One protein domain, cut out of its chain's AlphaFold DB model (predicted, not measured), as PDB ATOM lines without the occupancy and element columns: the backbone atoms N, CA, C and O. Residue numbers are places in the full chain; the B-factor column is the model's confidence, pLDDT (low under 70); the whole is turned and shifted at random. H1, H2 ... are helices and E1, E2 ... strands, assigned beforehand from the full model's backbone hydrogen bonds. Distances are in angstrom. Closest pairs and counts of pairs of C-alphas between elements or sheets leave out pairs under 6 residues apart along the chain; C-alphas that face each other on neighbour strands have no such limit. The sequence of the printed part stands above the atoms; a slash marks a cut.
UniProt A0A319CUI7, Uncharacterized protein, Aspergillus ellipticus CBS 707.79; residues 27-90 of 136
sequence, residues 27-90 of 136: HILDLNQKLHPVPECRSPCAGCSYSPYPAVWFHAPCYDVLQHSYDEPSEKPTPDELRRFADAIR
ATOM      1  N   HIS A  27      -3.431 -42.178 -14.026       95.06
ATOM      2  CA  HIS A  27      -2.118 -41.792 -14.527       95.06
ATOM      3  C   HIS A  27      -1.613 -40.525 -13.844       95.06
ATOM      4  O   HIS A  27      -2.362 -39.576 -13.583       95.06
ATOM      5  N   ILE A  28      -0.310 -40.508 -13.600       95.69
ATOM      6  CA  ILE A  28       0.426 -39.351 -13.111       95.69
ATOM      7  C   ILE A  28       1.514 -38.971 -14.111       95.69
ATOM      8  O   ILE A  28       1.944 -39.787 -14.924       95.69
ATOM      9  N   LEU A  29       1.973 -37.732 -14.025       95.56
ATOM     10  CA  LEU A  29       3.102 -37.216 -14.782       95.56
ATOM     11  C   LEU A  29       4.255 -36.934 -13.827       95.56
ATOM     12  O   LEU A  29       4.046 -36.367 -12.751       95.56
ATOM     13  N   ASP A  30       5.464 -37.320 -14.218       93.81
ATOM     14  CA  ASP A  30       6.680 -36.876 -13.539       93.81
ATOM     15  C   ASP A  30       7.128 -35.483 -14.025       93.81
ATOM     16  O   ASP A  30       6.483 -34.847 -14.861       93.81
ATOM     17  N   LEU A  31       8.250 -34.987 -13.497       91.94
ATOM     18  CA  LEU A  31       8.838 -33.702 -13.907       91.94
ATOM     19  C   LEU A  31       9.233 -33.638 -15.386       91.94
ATOM     20  O   LEU A  31       9.264 -32.554 -15.961       91.94
ATOM     21  N   ASN A  32       9.527 -34.783 -15.997       90.62
ATOM     22  CA  ASN A  32       9.858 -34.882 -17.414       90.62
ATOM     23  C   ASN A  32       8.604 -35.066 -18.275       90.62
ATOM     24  O   ASN A  32       8.723 -35.360 -19.461       90.62
ATOM     25  N   GLN A  33       7.411 -34.917 -17.683       89.75
ATOM     26  CA  GLN A  33       6.125 -35.112 -18.346       89.75
ATOM     27  C   GLN A  33       5.970 -36.540 -18.892       89.75
ATOM     28  O   GLN A  33       5.184 -36.785 -19.808       89.75
ATOM     29  N   LYS A  34       6.703 -37.511 -18.328       92.75
ATOM     30  CA  LYS A  34       6.502 -38.924 -18.638       92.75
ATOM     31  C   LYS A  34       5.284 -39.410 -17.866       92.75
ATOM     32  O   LYS A  34       5.173 -39.199 -16.656       92.75
ATOM     33  N   LEU A  35       4.381 -40.065 -18.586       94.00
ATOM     34  CA  LEU A  35       3.179 -40.658 -18.020       94.00
ATOM     35  C   LEU A  35       3.531 -41.968 -17.312       94.00
ATOM     36  O   LEU A  35       4.178 -42.839 -17.894       94.00
ATOM     37  N   HIS A  36       3.072 -42.114 -16.074       93.56
ATOM     38  CA  HIS A  36       3.234 -43.325 -15.278       93.56
ATOM     39  C   HIS A  36       1.867 -43.788 -14.760       93.56
ATOM     40  O   HIS A  36       1.117 -42.970 -14.213       93.56
ATOM     41  N   PRO A  37       1.514 -45.075 -14.909       94.25
ATOM     42  CA  PRO A  37       0.315 -45.618 -14.285       94.25
ATOM     43  C   PRO A  37       0.516 -45.705 -12.768       94.25
ATOM     44  O   PRO A  37       1.588 -46.074 -12.298       94.25
ATOM     45  N   VAL A  38      -0.513 -45.384 -11.984       92.00
ATOM     46  CA  VAL A  38      -0.471 -45.530 -10.524       92.00
ATOM     47  C   VAL A  38      -0.720 -46.996 -10.166       92.00
ATOM     48  O   VAL A  38      -1.847 -47.473 -10.353       92.00
ATOM     49  N   PRO A  39       0.271 -47.719  -9.616       89.75
ATOM     50  CA  PRO A  39       0.107 -49.128  -9.332       89.75
ATOM     51  C   PRO A  39      -0.601 -49.335  -8.001       89.75
ATOM     52  O   PRO A  39      -0.498 -48.544  -7.058       89.75
ATOM     53  N   GLU A  40      -1.279 -50.469  -7.903       90.50
ATOM     54  CA  GLU A  40      -1.821 -50.943  -6.642       90.50
ATOM     55  C   GLU A  40      -0.697 -51.564  -5.800       90.50
ATOM     56  O   GLU A  40      -0.227 -52.674  -6.055       90.50
ATOM     57  N   CYS A  41      -0.233 -50.839  -4.783       87.56
ATOM     58  CA  CYS A  41       0.795 -51.336  -3.873       87.56
ATOM     59  C   CYS A  41       0.165 -52.059  -2.676       87.56
ATOM     60  O   CYS A  41      -0.581 -51.459  -1.902       87.56
ATOM     61  N   ARG A  42       0.537 -53.325  -2.448       87.19
ATOM     62  CA  ARG A  42       0.173 -54.040  -1.211       87.19
ATOM     63  C   ARG A  42       0.886 -53.416  -0.010       87.19
ATOM     64  O   ARG A  42       2.082 -53.141  -0.072       87.19
ATOM     65  N   SER A  43       0.164 -53.204   1.090       81.25
ATOM     66  CA  SER A  43       0.734 -52.641   2.319       81.25
ATOM     67  C   SER A  43       1.228 -53.750   3.263       81.25
ATOM     68  O   SER A  43       0.460 -54.676   3.528       81.25
ATOM     69  N   PRO A  44       2.461 -53.664   3.807       85.75
ATOM     70  CA  PRO A  44       3.450 -52.598   3.611       85.75
ATOM     71  C   PRO A  44       4.247 -52.757   2.304       85.75
ATOM     72  O   PRO A  44       4.729 -53.840   1.987       85.75
ATOM     73  N   CYS A  45       4.453 -51.655   1.577       87.12
ATOM     74  CA  CYS A  45       5.283 -51.629   0.371       87.12
ATOM     75  C   CYS A  45       6.628 -50.950   0.665       87.12
ATOM     76  O   CYS A  45       6.665 -49.787   1.083       87.12
ATOM     77  N   ALA A  46       7.731 -51.671   0.438       86.81
ATOM     78  CA  ALA A  46       9.081 -51.163   0.677       86.81
ATOM     79  C   ALA A  46       9.425 -49.977  -0.241       86.81
ATOM     80  O   ALA A  46       9.915 -48.965   0.257       86.81
ATOM     81  N   GLY A  47       9.095 -50.050  -1.537       85.94
ATOM     82  CA  GLY A  47       9.321 -48.950  -2.486       85.94
ATOM     83  C   GLY A  47       8.630 -47.663  -2.037       85.94
ATOM     84  O   GLY A  47       9.273 -46.638  -1.844       85.94
ATOM     85  N   CYS A  48       7.340 -47.758  -1.713       88.00
ATOM     86  CA  CYS A  48       6.544 -46.644  -1.195       88.00
ATOM     87  C   CYS A  48       7.076 -46.039   0.115       88.00
ATOM     88  O   CYS A  48       6.818 -44.870   0.390       88.00
ATOM     89  N   SER A  49       7.757 -46.835   0.945       86.25
ATOM     90  CA  SER A  49       8.206 -46.407   2.277       86.25
ATOM     91  C   SER A  49       9.622 -45.834   2.274       86.25
ATOM     92  O   SER A  49       9.895 -44.892   3.011       86.25
ATOM     93  N   TYR A  50      10.524 -46.411   1.476       85.44
ATOM     94  CA  TYR A  50      11.956 -46.100   1.526       85.44
ATOM     95  C   TYR A  50      12.450 -45.289   0.330       85.44
ATOM     96  O   TYR A  50      13.357 -44.478   0.487       85.44
ATOM     97  N   SER A  51      11.880 -45.505  -0.854       86.38
ATOM     98  CA  SER A  51      12.357 -44.887  -2.092       86.38
ATOM     99  C   SER A  51      11.187 -44.606  -3.029       86.38
ATOM    100  O   SER A  51      11.067 -45.257  -4.071       86.38
ATOM    101  N   PRO A  52      10.295 -43.667  -2.660       87.06
ATOM    102  CA  PRO A  52       9.179 -43.334  -3.515       87.06
ATOM    103  C   PRO A  52       9.677 -42.733  -4.834       87.06
ATOM    104  O   PRO A  52      10.545 -41.857  -4.853       87.06
ATOM    105  N   TYR A  53       9.115 -43.210  -5.936       89.69
ATOM    106  CA  TYR A  53       9.458 -42.816  -7.292       89.69
ATOM    107  C   TYR A  53       8.188 -42.701  -8.148       89.69
ATOM    108  O   TYR A  53       7.344 -43.587  -8.075       89.69
ATOM    109  N   PRO A  54       8.047 -41.666  -8.987       91.75
ATOM    110  CA  PRO A  54       8.810 -40.419  -8.964       91.75
ATOM    111  C   PRO A  54       8.611 -39.638  -7.650       91.75
ATOM    112  O   PRO A  54       7.532 -39.630  -7.062       91.75
ATOM    113  N   ALA A  55       9.660 -38.942  -7.199       88.00
ATOM    114  CA  ALA A  55       9.611 -38.136  -5.971       88.00
ATOM    115  C   ALA A  55       8.748 -36.866  -6.112       88.00
ATOM    116  O   ALA A  55       8.220 -36.355  -5.125       88.00
ATOM    117  N   VAL A  56       8.621 -36.351  -7.337       91.12
ATOM    118  CA  VAL A  56       7.805 -35.183  -7.687       91.12
ATOM    119  C   VAL A  56       6.915 -35.574  -8.855       91.12
ATOM    120  O   VAL A  56       7.415 -36.059  -9.870       91.12
ATOM    121  N   TRP A  57       5.610 -35.374  -8.696       94.94
ATOM    122  CA  TRP A  57       4.620 -35.763  -9.690       94.94
ATOM    123  C   TRP A  57       3.341 -34.925  -9.610       94.94
ATOM    124  O   TRP A  57       3.060 -34.237  -8.621       94.94
ATOM    125  N   PHE A  58       2.552 -35.030 -10.674       95.69
ATOM    126  CA  PHE A  58       1.284 -34.344 -10.878       95.69
ATOM    127  C   PHE A  58       0.236 -35.357 -11.327       95.69
ATOM    128  O   PHE A  58       0.562 -36.291 -12.059       95.69
ATOM    129  N   HIS A  59      -1.030 -35.201 -10.939       96.75
ATOM    130  CA  HIS A  59      -2.088 -35.917 -11.659       96.75
ATOM    131  C   HIS A  59      -2.108 -35.419 -13.105       96.75
ATOM    132  O   HIS A  59      -2.024 -34.208 -13.314       96.75
ATOM    133  N   ALA A  60      -2.273 -36.325 -14.072       95.69
ATOM    134  CA  ALA A  60      -2.451 -35.953 -15.477       95.69
ATOM    135  C   ALA A  60      -3.492 -34.823 -15.668       95.69
ATOM    136  O   ALA A  60      -3.108 -33.765 -16.159       95.69
ATOM    137  N   PRO A  61      -4.732 -34.922 -15.135       95.94
ATOM    138  CA  PRO A  61      -5.714 -33.844 -15.279       95.94
ATOM    139  C   PRO A  61      -5.313 -32.533 -14.586       95.94
ATOM    140  O   PRO A  61      -5.684 -31.457 -15.043       95.94
ATOM    141  N   CYS A  62      -4.557 -32.581 -13.481       95.62
ATOM    142  CA  CYS A  62      -4.077 -31.353 -12.840       95.62
ATOM    143  C   CYS A  62      -3.047 -30.638 -13.714       95.62
ATOM    144  O   CYS A  62      -3.031 -29.410 -13.762       95.62
ATOM    145  N   TYR A  63      -2.186 -31.403 -14.383       94.69
ATOM    146  CA  TYR A  63      -1.216 -30.845 -15.309       94.69
ATOM    147  C   TYR A  63      -1.889 -30.313 -16.576       94.69
ATOM    148  O   TYR A  63      -1.528 -29.231 -17.021       94.69
ATOM    149  N   ASP A  64      -2.912 -30.992 -17.097       93.69
ATOM    150  CA  ASP A  64      -3.684 -30.505 -18.247       93.69
ATOM    151  C   ASP A  64      -4.309 -29.132 -17.953       93.69
ATOM    152  O   ASP A  64      -4.177 -28.200 -18.743       93.69
ATOM    153  N   VAL A  65      -4.911 -28.957 -16.768       94.62
ATOM    154  CA  VAL A  65      -5.444 -27.655 -16.324       94.62
ATOM    155  C   VAL A  65      -4.347 -26.590 -16.260       94.62
ATOM    156  O   VAL A  65      -4.571 -25.465 -16.699       94.62
ATOM    157  N   LEU A  66      -3.163 -26.939 -15.746       92.12
ATOM    158  CA  LEU A  66      -2.017 -26.030 -15.738       92.12
ATOM    159  C   LEU A  66      -1.592 -25.664 -17.162       92.12
ATOM    160  O   LEU A  66      -1.301 -24.510 -17.426       92.12
ATOM    161  N   GLN A  67      -1.565 -26.608 -18.099       91.31
ATOM    162  CA  GLN A  67      -1.209 -26.308 -19.484       91.31
ATOM    163  C   GLN A  67      -2.224 -25.385 -20.159       91.31
ATOM    164  O   GLN A  67      -1.825 -24.542 -20.954       91.31
ATOM    165  N   HIS A  68      -3.509 -25.526 -19.831       91.94
ATOM    166  CA  HIS A  68      -4.574 -24.670 -20.348       91.94
ATOM    167  C   HIS A  68      -4.575 -23.251 -19.771       91.94
ATOM    168  O   HIS A  68      -5.264 -22.397 -20.321       91.94
ATOM    169  N   SER A  69      -3.836 -22.978 -18.690       92.06
ATOM    170  CA  SER A  69      -3.689 -21.608 -18.183       92.06
ATOM    171  C   SER A  69      -2.658 -20.775 -18.946       92.06
ATOM    172  O   SER A  69      -2.499 -19.603 -18.625       92.06
ATOM    173  N   TYR A  70      -1.935 -21.373 -19.896       92.00
ATOM    174  CA  TYR A  70      -0.978 -20.676 -20.752       92.00
ATOM    175  C   TYR A  70      -1.559 -20.522 -22.151       92.00
ATOM    176  O   TYR A  70      -2.027 -21.502 -22.737       92.00
ATOM    177  N   ASP A  71      -1.498 -19.302 -22.679       87.94
ATOM    178  CA  ASP A  71      -2.014 -18.983 -24.009       87.94
ATOM    179  C   ASP A  71      -1.095 -19.546 -25.106       87.94
ATOM    180  O   ASP A  71      -1.570 -20.073 -26.112       87.94
ATOM    181  N   GLU A  72       0.225 -19.529 -24.877       89.00
ATOM    182  CA  GLU A  72       1.224 -19.955 -25.857       89.00
ATOM    183  C   GLU A  72       2.057 -21.170 -25.397       89.00
ATOM    184  O   GLU A  72       2.476 -21.259 -24.237       89.00
ATOM    185  N   PRO A  73       2.411 -22.107 -26.304       81.25
ATOM    186  CA  PRO A  73       3.240 -23.264 -25.961       81.25
ATOM    187  C   PRO A  73       4.631 -22.911 -25.419       81.25
ATOM    188  O   PRO A  73       5.183 -23.692 -24.646       81.25
ATOM    189  N   SER A  74       5.201 -21.770 -25.822       84.50
ATOM    190  CA  SER A  74       6.516 -21.300 -25.363       84.50
ATOM    191  C   SER A  74       6.522 -20.814 -23.917       84.50
ATOM    192  O   SER A  74       7.591 -20.699 -23.327       84.50
ATOM    193  N   GLU A  75       5.351 -20.522 -23.354       88.00
ATOM    194  CA  GLU A  75       5.201 -20.073 -21.969       88.00
ATOM    195  C   GLU A  75       4.945 -21.237 -21.007       88.00
ATOM    196  O   GLU A  75       4.944 -21.048 -19.791       88.00
ATOM    197  N   LYS A  76       4.746 -22.454 -21.538       88.06
ATOM    198  CA  LYS A  76       4.535 -23.644 -20.717       88.06
ATOM    199  C   LYS A  76       5.715 -23.851 -19.766       88.06
ATOM    200  O   LYS A  76       6.869 -23.720 -20.178       88.06
ATOM    201  N   PRO A  77       5.436 -24.262 -18.520       88.06
ATOM    202  CA  PRO A  77       6.460 -24.366 -17.504       88.06
ATOM    203  C   PRO A  77       7.479 -25.437 -17.885       88.06
ATOM    204  O   PRO A  77       7.147 -26.587 -18.191       88.06
ATOM    205  N   THR A  78       8.743 -25.047 -17.839       91.50
ATOM    206  CA  THR A  78       9.873 -25.952 -18.011       91.50
ATOM    207  C   THR A  78       9.949 -26.944 -16.842       91.50
ATOM    208  O   THR A  78       9.488 -26.648 -15.731       91.50
ATOM    209  N   PRO A  79      10.570 -28.125 -17.027       90.44
ATOM    210  CA  PRO A  79      10.815 -29.062 -15.928       90.44
ATOM    211  C   PRO A  79      11.525 -28.422 -14.724       90.44
ATOM    212  O   PRO A  79      11.217 -28.745 -13.575       90.44
ATOM    213  N   ASP A  80      12.434 -27.475 -14.975       91.12
ATOM    214  CA  ASP A  80      13.138 -26.724 -13.932       91.12
ATOM    215  C   ASP A  80      12.205 -25.798 -13.144       91.12
ATOM    216  O   ASP A  80      12.311 -25.707 -11.919       91.12
ATOM    217  N   GLU A  81      11.261 -25.130 -13.804       91.31
ATOM    218  CA  GLU A  81      10.254 -24.299 -13.135       91.31
ATOM    219  C   GLU A  81       9.289 -25.139 -12.303       91.31
ATOM    220  O   GLU A  81       9.033 -24.810 -11.145       91.31
ATOM    221  N   LEU A  82       8.827 -26.272 -12.841       92.12
ATOM    222  CA  LEU A  82       8.007 -27.233 -12.100       92.12
ATOM    223  C   LEU A  82       8.745 -27.766 -10.868       92.12
ATOM    224  O   LEU A  82       8.156 -27.905  -9.792       92.12
ATOM    225  N   ARG A  83      10.051 -28.024 -10.996       92.06
ATOM    226  CA  ARG A  83      10.900 -28.437  -9.878       92.06
ATOM    227  C   ARG A  83      11.029 -27.335  -8.831       92.06
ATOM    228  O   ARG A  83      10.840 -27.615  -7.650       92.06
ATOM    229  N   ARG A  84      11.295 -26.093  -9.244       91.50
ATOM    230  CA  ARG A  84      11.358 -24.932  -8.339       91.50
ATOM    231  C   ARG A  84      10.040 -24.723  -7.608       91.50
ATOM    232  O   ARG A  84      10.056 -24.496  -6.402       91.50
ATOM    233  N   PHE A  85       8.914 -24.853  -8.307       90.44
ATOM    234  CA  PHE A  85       7.588 -24.800  -7.700       90.44
ATOM    235  C   PHE A  85       7.423 -25.907  -6.656       90.44
ATOM    236  O   PHE A  85       7.119 -25.617  -5.502       90.44
ATOM    237  N   ALA A  86       7.716 -27.162  -7.014       89.75
ATOM    238  CA  ALA A  86       7.644 -28.294  -6.094       89.75
ATOM    239  C   ALA A  86       8.518 -28.105  -4.841       89.75
ATOM    240  O   ALA A  86       8.073 -28.402  -3.731       89.75
ATOM    241  N   ASP A  87       9.738 -27.587  -5.000       88.88
ATOM    242  CA  ASP A  87      10.652 -27.305  -3.893       88.88
ATOM    243  C   ASP A  87      10.168 -26.130  -3.021       88.88
ATOM    244  O   ASP A  87      10.266 -26.213  -1.797       88.88
ATOM    245  N   ALA A  88       9.594 -25.077  -3.616       88.88
ATOM    246  CA  ALA A  88       9.054 -23.920  -2.896       88.88
ATOM    247  C   ALA A  88       7.818 -24.271  -2.060       88.88
ATOM    248  O   ALA A  88       7.626 -23.753  -0.961       88.88
ATOM    249  N   ILE A  89       6.983 -25.173  -2.574       85.44
ATOM    250  CA  ILE A  89       5.779 -25.611  -1.879       85.44
ATOM    251  C   ILE A  89       6.041 -26.824  -0.975       85.44
ATOM    252  O   ILE A  89       5.138 -27.252  -0.245       85.44
ATOM    253  N   ARG A  90       7.229 -27.438  -1.035       80.00
ATOM    254  CA  ARG A  90       7.585 -28.531  -0.130       80.00
ATOM    255  C   ARG A  90       7.472 -27.987   1.294       80.00
ATOM    256  O   ARG A  90       8.066 -26.949   1.584       80.00
TER     257      ARG A  90
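Overview. This is residues 27 to 90 of the 136 residues of an uncharacterized protein of Aspergillus ellipticus CBS 707.79 (UniProt A0A319CUI7). A small three-stranded sheet lies between the two ends of the model: at one end a loop, residues 40 to 52 with the short H1, sticks out, and at the other H2 stands up from the sheet, while H3 only grazes it. The 64 printed residues hold three named helices and three named strands, E1 E2 H1 E3 H2 H3, a mixed class; the sheet, E2 - E1 - E3, is antiparallel. The whole is loose, radius of gyration of the C-alphas 13.7 A, and only just elongated, spanning 44 by 22 by 16 A.

Arrangement. Start at E1, residues 27 to 30; it forms a hairpin with E2, residues 35 to 37, where N 28 and O 36 are 2.9 A apart, within hydrogen-bond range. H1, residues 46 to 50, is not on the sheet. E3, residues 57 to 59, is antiparallel to E1 at 148 degrees, with N 29 and O 58 within hydrogen-bond range at 2.8 A. E2, H1 and E3 make a split strand-helix-strand unit, E1 between its strands in the sheet, with a right-handed crossover. H2, residues 60 to 68, is on the sheet over E3 and stands up at 60 degrees; its closest C-alpha pair with E1 is Ala 60 and Ile 28, 5.0 A. H3, residues 79 to 89, only grazes the sheet with residues 79 to 86 and is apart from H2. In H1, H2 and H3 every O i to N i+4 pair is within hydrogen-bond range.

Along the chain. Find C-alpha 27 at (-2.118, -41.792, -14.527), where E1 begins its 10.1 A. H2 runs 12.5 A from C-alpha 60; H3 runs 15.3 A to C-alpha 89 at (5.779, -25.611, -1.879).

Size, cuts and confidence. The C-alphas farthest apart, Pro 44 and Glu 72, are 44.0 A apart. The printed part has no cut and no long link; no printed residue is under 70.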